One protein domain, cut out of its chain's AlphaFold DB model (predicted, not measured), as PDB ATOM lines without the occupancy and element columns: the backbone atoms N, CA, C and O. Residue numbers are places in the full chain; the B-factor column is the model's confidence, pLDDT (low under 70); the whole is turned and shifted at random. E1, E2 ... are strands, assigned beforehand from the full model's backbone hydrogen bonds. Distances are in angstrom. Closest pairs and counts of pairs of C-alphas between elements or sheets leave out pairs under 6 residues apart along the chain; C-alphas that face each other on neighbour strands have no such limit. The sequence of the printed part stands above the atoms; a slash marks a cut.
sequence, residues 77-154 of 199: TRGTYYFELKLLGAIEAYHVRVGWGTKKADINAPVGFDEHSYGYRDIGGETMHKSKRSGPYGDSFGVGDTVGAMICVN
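AT A GLANCE: This is residues 77 to 154 of the 199 residues of the protein "B30.2/SPRY domain-containing protein" of Aphanomyces astaci (UniProt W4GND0). A long two-stranded ribbon, E1 with E6, runs over the E2 edge of a twisted four-stranded sheet, E2 to E5, whose E5 edge swings away from it. The long loop of residues 102 to 116 folds back on the side of that sheet away from the ribbon. The printed part has 78 residues, no named helix and six strands, E1 to E6 in chain order; the class is all strand, with 35 residues in strands, under half. Both sheets are antiparallel, and E2 - E3 - E4 - E5 is a meander, each strand the antiparallel neighbour of the one before. The whole is compact, radius of gyration of the C-alphas 12.8 A, but elongated, 38 by 24 by 24 A.

HOW THE PARTS SIT: Start at E1, residues 79 to 86: it is antiparallel to E6, residues 146 to 153, at 165 degrees, with N 81 and O 151 2.9 A apart, within hydrogen-bond range. Next look at E2, residues 97 to 101: its closest C-alpha to E6 is Gly 99, 6.4 A from that of Ala 149. E2 forms a hairpin with E3, residues 117 to 121, where N 98 and O 120 are 2.9 A apart. E3 and E4, residues 126 to 129, form a hairpin with N 119 and O 128 2.9 A apart. E4 and E5, residues 132 to 136, form another, with N 134 and O 127 2.9 A apart. E5 and E6 are apart.

IN THESE COORDINATES: Find C-alpha 79 at (134.511, 202.629, 121.104); E1 runs 23.8 A from there. E2 spans 11.6 A, E3 12.7 A, E4 10.1 A and E5 12.6 A. E6 runs 23.1 A to C-alpha 153 at (138.847, 200.261, 122.629).

THE WHOLE: Look for the two C-alphas farthest apart at Ile 91 and Asn 154, 41.6 A. The link from E2 to E3 is long, and the printed part has no cut. The four-stranded sheet is only just strongly twisted, its C-alphas up to 4.2 A off the best plane. The mean pLDDT of the printed part is 94.4, and no printed residue is under 70.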
ATOM      1  N   THR A  77     133.264 196.131 123.093       90.19
ATOM      2  CA  THR A  77     133.991 195.576 121.938       90.19
ATOM      3  C   THR A  77     134.787 196.639 121.193       90.19
ATOM      4  O   THR A  77     135.967 196.431 120.933       90.19
ATOM      5  N   ARG A  78     134.163 197.769 120.841       91.38
ATOM      6  CA  ARG A  78     134.785 198.909 120.147       91.38
ATOM      7  C   ARG A  78     134.142 200.219 120.603       91.38
ATOM      8  O   ARG A  78     132.930 200.252 120.825       91.38
ATOM      9  N   GLY A  79     134.939 201.280 120.712       91.31
ATOM     10  CA  GLY A  79     134.511 202.629 121.104       91.31
ATOM     11  C   GLY A  79     134.959 203.050 122.508       91.31
ATOM     12  O   GLY A  79     135.776 202.381 123.142       91.31
ATOM     13  N   THR A  80     134.413 204.169 122.984       92.94
ATOM     14  CA  THR A  80     134.690 204.734 124.312       92.94
ATOM     15  C   THR A  80     133.498 204.528 125.233       92.94
ATOM     16  O   THR A  80     132.377 204.896 124.889       92.94
ATOM     17  N   TYR A  81     133.751 203.957 126.407       93.62
ATOM     18  CA  TYR A  81     132.733 203.653 127.409       93.62
ATOM     19  C   TYR A  81     133.162 204.188 128.761       93.62
ATOM     20  O   TYR A  81     134.351 204.235 129.077       93.62
ATOM     21  N   TYR A  82     132.170 204.564 129.556       94.06
ATOM     22  CA  TYR A  82     132.353 205.119 130.880       94.06
ATOM     23  C   TYR A  82     131.288 204.566 131.822       94.06
ATOM     24  O   TYR A  82     130.129 204.426 131.431       94.06
ATOM     25  N   PHE A  83     131.687 204.261 133.051       94.19
ATOM     26  CA  PHE A  83     130.765 203.984 134.142       94.19
ATOM     27  C   PHE A  83     131.281 204.597 135.439       94.19
ATOM     28  O   PHE A  83     132.473 204.867 135.586       94.19
ATOM     29  N   GLU A  84     130.377 204.763 136.394       95.69
ATOM     30  CA  GLU A  84     130.679 205.234 137.740       95.69
ATOM     31  C   GLU A  84     130.264 204.184 138.766       95.69
ATOM     32  O   GLU A  84     129.262 203.486 138.595       95.69
ATOM     33  N   LEU A  85     131.030 204.082 139.847       95.12
ATOM     34  CA  LEU A  85     130.680 203.300 141.026       95.12
ATOM     35  C   LEU A  85     130.672 204.205 142.244       95.12
ATOM     36  O   LEU A  85     131.680 204.827 142.573       95.12
ATOM     37  N   LYS A  86     129.536 204.236 142.934       96.44
ATOM     38  CA  LYS A  86     129.391 204.934 144.205       96.44
ATOM     39  C   LYS A  86     129.646 203.972 145.356       96.44
ATOM     40  O   LYS A  86     129.031 202.908 145.423       96.44
ATOM     41  N   LEU A  87     130.526 204.354 146.274       96.06
ATOM     42  CA  LEU A  87     130.819 203.562 147.462       96.06
ATOM     43  C   LEU A  87     129.804 203.901 148.558       96.06
ATOM     44  O   LEU A  87     129.778 205.015 149.080       96.06
ATOM     45  N   LEU A  88     128.940 202.941 148.883       95.62
ATOM     46  CA  LEU A  88     127.895 203.094 149.894       95.62
ATOM     47  C   LEU A  88     128.406 202.703 151.284       95.62
ATOM     48  O   LEU A  88     129.263 201.840 151.423       95.62
ATOM     49  N   GLY A  89     127.853 203.321 152.326       94.00
ATOM     50  CA  GLY A  89     128.187 202.954 153.701       94.00
ATOM     51  C   GLY A  89     127.797 201.512 154.022       94.00
ATOM     52  O   GLY A  89     126.734 201.045 153.616       94.00
ATOM     53  N   ALA A  90     128.650 200.828 154.780       90.88
ATOM     54  CA  ALA A  90     128.407 199.490 155.302       90.88
ATOM     55  C   ALA A  90     128.677 199.461 156.813       90.88
ATOM     56  O   ALA A  90     129.325 200.356 157.354       90.88
ATOM     57  N   ILE A  91     128.165 198.431 157.489       90.44
ATOM     58  CA  ILE A  91     128.368 198.232 158.934       90.44
ATOM     59  C   ILE A  91     129.847 197.949 159.230       90.44
ATOM     60  O   ILE A  91     130.395 198.443 160.213       90.44
ATOM     61  N   GLU A  92     130.494 197.170 158.364       89.75
ATOM     62  CA  GLU A  92     131.904 196.810 158.473       89.75
ATOM     63  C   GLU A  92     132.751 197.585 157.459       89.75
ATOM     64  O   GLU A  92     132.299 197.914 156.359       89.75
ATOM     65  N   ALA A  93     134.007 197.852 157.822       90.56
ATOM     66  CA  ALA A  93     134.975 198.418 156.895       90.56
ATOM     67  C   ALA A  93     135.262 197.420 155.765       90.56
ATOM     68  O   ALA A  93     135.488 196.234 156.007       90.56
ATOM     69  N   TYR A  94     135.287 197.911 154.530       94.12
ATOM     70  CA  TYR A  94     135.476 197.087 153.344       94.12
ATOM     71  C   TYR A  94     136.472 197.729 152.380       94.12
ATOM     72  O   TYR A  94     136.730 198.932 152.438       94.12
ATOM     73  N   HIS A  95     137.013 196.909 151.478       94.88
ATOM     74  CA  HIS A  95     137.957 197.338 150.453       94.88
ATOM     75  C   HIS A  95     137.458 196.981 149.064       94.88
ATOM     76  O   HIS A  95     136.954 195.877 148.844       94.88
ATOM     77  N   VAL A  96     137.635 197.895 148.114       95.44
ATOM     78  CA  VAL A  96     137.162 197.718 146.736       95.44
ATOM     79  C   VAL A  96     138.291 197.938 145.750       95.44
ATOM     80  O   VAL A  96     139.172 198.779 145.921       95.44
ATOM     81  N   ARG A  97     138.239 197.163 144.669       96.19
ATOM     82  CA  ARG A  97     138.994 197.449 143.460       96.19
ATOM     83  C   ARG A  97     138.018 197.585 142.304       96.19
ATOM     84  O   ARG A  97     137.146 196.736 142.138       96.19
ATOM     85  N   VAL A  98     138.182 198.640 141.520       96.00
ATOM     86  CA  VAL A  98     137.312 198.979 140.388       96.00
ATOM     87  C   VAL A  98     138.096 198.845 139.099       96.00
ATOM     88  O   VAL A  98     139.262 199.209 139.060       96.00
ATOM     89  N   GLY A  99     137.487 198.360 138.024       96.06
ATOM     90  CA  GLY A  99     138.137 198.432 136.726       96.06
ATOM     91  C   GLY A  99     137.472 197.577 135.670       96.06
ATOM     92  O   GLY A  99     136.267 197.334 135.719       96.06
ATOM     93  N   TRP A 100     138.281 197.131 134.719       96.44
ATOM     94  CA  TRP A 100     137.833 196.423 133.529       96.44
ATOM     95  C   TRP A 100     138.400 195.009 133.510       96.44
ATOM     96  O   TRP A 100     139.552 194.775 133.872       96.44
ATOM     97  N   GLY A 101     137.596 194.057 133.056       95.56
ATOM     98  CA  GLY A 101     138.015 192.673 132.909       95.56
ATOM     99  C   GLY A 101     137.284 191.994 131.767       95.56
ATOM    100  O   GLY A 101     136.145 192.328 131.445       95.56
ATOM    101  N   THR A 102     137.953 191.035 131.140       94.88
ATOM    102  CA  THR A 102     137.329 190.185 130.126       94.88
ATOM    103  C   THR A 102     136.550 189.045 130.788       94.88
ATOM    104  O   THR A 102     136.696 188.763 131.979       94.88
ATOM    105  N   LYS A 103     135.754 188.308 130.003       93.75
ATOM    106  CA  LYS A 103     135.031 187.120 130.490       93.75
ATOM    107  C   LYS A 103     135.960 186.018 131.032       93.75
ATOM    108  O   LYS A 103     135.517 185.198 131.832       93.75
ATOM    109  N   LYS A 104     137.233 186.011 130.617       95.12
ATOM    110  CA  LYS A 104     138.248 185.053 131.076       95.12
ATOM    111  C   LYS A 104     138.816 185.382 132.457       95.12
ATOM    112  O   LYS A 104     139.531 184.551 132.999       95.12
ATOM    113  N   ALA A 105     138.526 186.568 132.996       95.94
ATOM    114  CA  ALA A 105     139.013 186.936 134.313       95.94
ATOM    115  C   ALA A 105     138.424 186.023 135.398       95.94
ATOM    116  O   ALA A 105     137.228 185.709 135.350       95.94
ATOM    117  N   ASP A 106     139.251 185.618 136.361       96.12
ATOM    118  CA  ASP A 106     138.826 184.774 137.475       96.12
ATOM    119  C   ASP A 106     137.869 185.544 138.384       96.12
ATOM    120  O   ASP A 106     138.231 186.520 139.044       96.12
ATOM    121  N   ILE A 107     136.619 185.089 138.421       95.81
ATOM    122  CA  ILE A 107     135.561 185.758 139.165       95.81
ATOM    123  C   ILE A 107     135.662 185.550 140.682       95.81
ATOM    124  O   ILE A 107     135.073 186.307 141.459       95.81
ATOM    125  N   ASN A 108     136.428 184.546 141.109       95.75
ATOM    126  CA  ASN A 108     136.684 184.264 142.520       95.75
ATOM    127  C   ASN A 108     137.834 185.108 143.083       95.75
ATOM    128  O   ASN A 108     138.072 185.091 144.287       95.75
ATOM    129  N   ALA A 109     138.535 185.853 142.229       95.75
ATOM    130  CA  ALA A 109     139.654 186.707 142.590       95.75
ATOM    131  C   ALA A 109     139.286 188.197 142.435       95.75
ATOM    132  O   ALA A 109     138.330 188.542 141.739       95.75
ATOM    133  N   PRO A 110     140.013 189.126 143.084       96.12
ATOM    134  CA  PRO A 110     139.803 190.554 142.863       96.12
ATOM    135  C   PRO A 110     140.232 190.983 141.456       96.12
ATOM    136  O   PRO A 110     141.158 190.420 140.871       96.12
ATOM    137  N   VAL A 111     139.655 192.080 140.958       96.69
ATOM    138  CA  VAL A 111     140.112 192.710 139.709       96.69
ATOM    139  C   VAL A 111     141.606 193.074 139.786       96.69
ATOM    140  O   VAL A 111     142.109 193.558 140.811       96.69
ATOM    141  N   GLY A 112     142.330 192.781 138.702       95.88
ATOM    142  CA  GLY A 112     143.780 192.937 138.593       95.88
ATOM    143  C   GLY A 112     144.594 191.750 139.122       95.88
ATOM    144  O   GLY A 112     145.819 191.852 139.211       95.88
ATOM    145  N   PHE A 113     143.948 190.642 139.507       96.75
ATOM    146  CA  PHE A 113     144.629 189.416 139.938       96.75
ATOM    147  C   PHE A 113     145.349 188.710 138.783       96.75
ATOM    148  O   PHE A 113     146.512 188.326 138.916       96.75
ATOM    149  N   ASP A 114     144.682 188.589 137.642       96.38
ATOM    150  CA  ASP A 114     145.170 187.881 136.463       96.38
ATOM    151  C   ASP A 114     145.578 188.839 135.333       96.38
ATOM    152  O   ASP A 114     145.674 190.057 135.502       96.38
ATOM    153  N   GLU A 115     145.874 188.271 134.164       97.12
ATOM    154  CA  GLU A 115     146.169 189.031 132.949       97.12
ATOM    155  C   GLU A 115     144.923 189.536 132.215       97.12
ATOM    156  O   GLU A 115     145.026 190.337 131.289       97.12
ATOM    157  N   HIS A 116     143.749 189.058 132.611       96.88
ATOM    158  CA  HIS A 116     142.480 189.325 131.951       96.88
ATOM    159  C   HIS A 116     141.712 190.476 132.599       96.88
ATOM    160  O   HIS A 116     140.620 190.809 132.132       96.88
ATOM    161  N   SER A 117     142.272 191.077 133.649       96.81
ATOM    162  CA  SER A 117     141.678 192.169 134.400       96.81
ATOM    163  C   SER A 117     142.692 193.256 134.766       96.81
ATOM    164  O   SER A 117     143.885 193.010 134.969       96.81
ATOM    165  N   TYR A 118     142.183 194.482 134.849       96.88
ATOM    166  CA  TYR A 118     142.907 195.695 135.207       96.88
ATOM    167  C   TYR A 118     142.090 196.427 136.261       96.88
ATOM    168  O   TYR A 118     140.932 196.765 136.021       96.88
ATOM    169  N   GLY A 119     142.676 196.633 137.434       96.50
ATOM    170  CA  GLY A 119     142.002 197.219 138.585       96.50
ATOM    171  C   GLY A 119     142.645 198.516 139.053       96.50
ATOM    172  O   GLY A 119     143.831 198.754 138.848       96.50
ATOM    173  N   TYR A 120     141.855 199.314 139.751       96.81
ATOM    174  CA  TYR A 120     142.231 200.497 140.496       96.81
ATOM    175  C   TYR A 120     141.842 200.287 141.954       96.81
ATOM    176  O   TYR A 120     140.713 199.885 142.247       96.81
ATOM    177  N   ARG A 121     142.801 200.464 142.857       95.50
ATOM    178  CA  ARG A 121     142.681 200.091 144.265       95.50
ATOM    179  C   ARG A 121     142.305 201.294 145.126       95.50
ATOM    180  O   ARG A 121     142.913 202.350 144.999       95.50
ATOM    181  N   ASP A 122     141.365 201.079 146.040       95.00
ATOM    182  CA  ASP A 122     140.922 202.038 147.059       95.00
ATOM    183  C   ASP A 122     142.067 202.569 147.933       95.00
ATOM    184  O   ASP A 122     142.243 203.774 148.082       95.00
ATOM    185  N   ILE A 123     142.898 201.677 148.472       93.62
ATOM    186  CA  ILE A 123     144.053 202.046 149.286       93.62
ATOM    187  C   ILE A 123     145.213 202.443 148.374       93.62
ATOM    188  O   ILE A 123     145.720 201.623 147.605       93.62
ATOM    189  N   GLY A 124     145.686 203.676 148.543       90.75
ATOM    190  CA  GLY A 124     146.893 204.194 147.898       90.75
ATOM    191  C   GLY A 124     146.736 204.574 146.426       90.75
ATOM    192  O   GLY A 124     147.715 205.027 145.841       90.75
ATOM    193  N   GLY A 125     145.548 204.391 145.833       92.88
ATOM    194  CA  GLY A 125     145.285 204.777 144.445       92.88
ATOM    195  C   GLY A 125     146.244 204.116 143.451       92.88
ATOM    196  O   GLY A 125     146.751 204.739 142.516       92.88
ATOM    197  N   GLU A 126     146.545 202.839 143.678       95.50
ATOM    198  CA  GLU A 126     147.448 202.044 142.847       95.50
ATOM    199  C   GLU A 126     146.674 201.317 141.741       95.50
ATOM    200  O   GLU A 126     145.520 200.909 141.918       95.50
ATOM    201  N   THR A 127     147.334 201.073 140.610       96.12
ATOM    202  CA  THR A 127     146.792 200.177 139.576       96.12
ATOM    203  C   THR A 127     147.213 198.733 139.838       96.12
ATOM    204  O   THR A 127     148.311 198.457 140.325       96.12
ATOM    205  N   MET A 128     146.330 197.792 139.517       96.50
ATOM    206  CA  MET A 128     146.477 196.357 139.758       96.50
ATOM    207  C   MET A 128     146.370 195.592 138.440       96.50
ATOM    208  O   MET A 128     145.355 195.687 137.750       96.50
ATOM    209  N   HIS A 129     147.384 194.798 138.109       97.12
ATOM    210  CA  HIS A 129     147.364 193.890 136.959       97.12
ATOM    211  C   HIS A 129     148.338 192.728 137.185       97.12
ATOM    212  O   HIS A 129     149.444 192.952 137.682       97.12
ATOM    213  N   LYS A 130     147.961 191.490 136.831       96.56
ATOM    214  CA  LYS A 130     148.774 190.277 137.077       96.56
ATOM    215  C   LYS A 130     149.254 190.163 138.531       96.56
ATOM    216  O   LYS A 130     150.408 189.819 138.787       96.56
ATOM    217  N   SER A 131     148.395 190.528 139.486       94.56
ATOM    218  CA  SER A 131     148.695 190.572 140.925       94.56
ATOM    219  C   SER A 131     149.835 191.518 141.322       94.56
ATOM    220  O   SER A 131     150.319 191.470 142.454       94.56
ATOM    221  N   LYS A 132     150.251 192.415 140.425       95.75
ATOM    222  CA  LYS A 132     151.277 193.424 140.681       95.75
ATOM    223  C   LYS A 132     150.633 194.787 140.868       95.75
ATOM    224  O   LYS A 132     149.734 195.172 140.120       95.75
ATOM    225  N   ARG A 133     151.131 195.508 141.869       95.12
ATOM    226  CA  ARG A 133     150.840 196.925 142.089       95.12
ATOM    227  C   ARG A 133     151.760 197.728 141.190       95.12
ATOM    228  O   ARG A 133     152.973 197.519 141.216       95.12
ATOM    229  N   SER A 134     151.186 198.610 140.394       92.12
ATOM    230  CA  SER A 134     151.930 199.655 139.697       92.12
ATOM    231  C   SER A 134     151.617 200.979 140.383       92.12
ATOM    232  O   SER A 134     150.520 201.115 140.924       92.12
ATOM    233  N   GLY A 135     152.611 201.880 140.413       81.81
ATOM    234  CA  GLY A 135     152.688 203.071 141.275       81.81
ATOM    235  C   GLY A 135     151.464 203.999 141.275       81.81
ATOM    236  O   GLY A 135     150.467 203.716 140.611       81.81
ATOM    237  N   PRO A 136     151.518 205.120 142.016       82.38
ATOM    238  CA  PRO A 136     150.334 205.933 142.268       82.38
ATOM    239  C   PRO A 136     149.752 206.431 140.944       82.38
ATOM    240  O   PRO A 136     150.394 207.175 140.200       82.38
ATOM    241  N   TYR A 137     148.550 205.955 140.639       91.38
ATOM    242  CA  TYR A 137     147.786 206.330 139.457       91.38
ATOM    243  C   TYR A 137     146.831 207.479 139.780       91.38
ATOM    244  O   TYR A 137     146.645 208.370 138.954       91.38
ATOM    245  N   GLY A 138     146.280 207.481 140.992       91.19
ATOM    246  CA  GLY A 138     145.397 208.517 141.508       91.19
ATOM    247  C   GLY A 138     145.373 208.521 143.032       91.19
ATOM    248  O   GLY A 138     146.256 207.953 143.675       91.19
ATOM    249  N   ASP A 139     144.356 209.167 143.594       93.94
ATOM    250  CA  ASP A 139     144.158 209.248 145.037       93.94
ATOM    251  C   ASP A 139     143.395 208.037 145.577       93.94
ATOM    252  O   ASP A 139     142.586 207.407 144.886       93.94
ATOM    253  N   SER A 140     143.631 207.724 146.849       94.94
ATOM    254  CA  SER A 140     142.791 206.770 147.565       94.94
ATOM    255  C   SER A 140     141.348 207.260 147.645       94.94
ATOM    256  O   SER A 140     141.118 208.454 147.825       94.94
ATOM    257  N   PHE A 141     140.401 206.335 147.586       95.75
ATOM    258  CA  PHE A 141     138.969 206.623 147.650       95.75
ATOM    259  C   PHE A 141     138.282 205.691 148.647       95.75
ATOM    260  O   PHE A 141     138.793 204.611 148.959       95.75
ATOM    261  N   GLY A 142     137.121 206.101 149.147       95.94
ATOM    262  CA  GLY A 142     136.391 205.377 150.181       95.94
ATOM    263  C   GLY A 142     134.884 205.607 150.151       95.94
ATOM    264  O   GLY A 142     134.302 206.029 149.155       95.94
ATOM    265  N   VAL A 143     134.231 205.266 151.262       96.44
ATOM    266  CA  VAL A 143     132.781 205.414 151.441       96.44
ATOM    267  C   VAL A 143     132.355 206.862 151.195       96.44
ATOM    268  O   VAL A 143     132.897 207.779 151.802       96.44
ATOM    269  N   GLY A 144     131.343 207.053 150.349       95.69
ATOM    270  CA  GLY A 144     130.828 208.364 149.951       95.69
ATOM    271  C   GLY A 144     131.362 208.854 148.605       95.69
ATOM    272  O   GLY A 144     130.676 209.634 147.942       95.69
ATOM    273  N   ASP A 145     132.510 208.342 148.159       96.62
ATOM    274  CA  ASP A 145     133.108 208.733 146.886       96.62
ATOM    275  C   ASP A 145     132.416 208.064 145.693       96.62
ATOM    276  O   ASP A 145     131.791 207.001 145.791       96.62
ATOM    277  N   THR A 146     132.553 208.704 144.531       96.88
ATOM    278  CA  THR A 146     132.141 208.159 143.235       96.88
ATOM    279  C   THR A 146     133.368 208.006 142.346       96.88
ATOM    280  O   THR A 146     134.060 208.979 142.054       96.88
ATOM    281  N   VAL A 147     133.645 206.773 141.927       96.19
ATOM    282  CA  VAL A 147     134.814 206.420 141.116       96.19
ATOM    283  C   VAL A 147     134.377 206.175 139.683       96.19
ATOM    284  O   VAL A 147     133.624 205.242 139.407       96.19
ATOM    285  N   GLY A 148     134.874 207.004 138.769       96.06
ATOM    286  CA  GLY A 148     134.664 206.848 137.335       96.06
ATOM    287  C   GLY A 148     135.709 205.941 136.688       96.06
ATOM    288  O   GLY A 148     136.903 206.073 136.955       96.06
ATOM    289  N   ALA A 149     135.275 205.065 135.788       94.88
ATOM    290  CA  ALA A 149     136.140 204.212 134.987       94.88
ATOM    291  C   ALA A 149     135.803 204.370 133.501       94.88
ATOM    292  O   ALA A 149     134.694 204.073 133.063       94.88
ATOM    293  N   MET A 150     136.786 204.819 132.720       95.12
ATOM    294  CA  MET A 150     136.678 204.971 131.270       95.12
ATOM    295  C   MET A 150     137.561 203.944 130.561       95.12
ATOM    296  O   MET A 150     138.677 203.677 131.004       95.12
ATOM    297  N   ILE A 151     137.085 203.402 129.444       95.06
ATOM    298  CA  ILE A 151     137.893 202.604 128.519       95.06
ATOM    299  C   ILE A 151     137.677 203.089 127.091       95.06
ATOM    300  O   ILE A 151     136.553 203.392 126.692       95.06
ATOM    301  N   CYS A 152     138.757 203.133 126.316       94.25
ATOM    302  CA  CYS A 152     138.727 203.365 124.879       94.25
ATOM    303  C   CYS A 152     139.282 202.120 124.189       94.25
ATOM    304  O   CYS A 152     140.453 201.787 124.374       94.25
ATOM    305  N   VAL A 153     138.448 201.433 123.412       92.75
ATOM    306  CA  VAL A 153     138.847 200.261 122.629       92.75
ATOM    307  C   VAL A 153     138.804 200.636 121.158       92.75
ATOM    308  O   VAL A 153     137.732 200.720 120.552       92.75
ATOM    309  N   ASN A 154     139.978 200.893 120.590       88.62
ATOM    310  CA  ASN A 154     140.105 201.136 119.161       88.62
ATOM    311  C   ASN A 154     139.838 199.829 118.420       88.62
ATOM    312  O   ASN A 154     140.327 198.769 118.805       88.62
TER     313      ASN A 154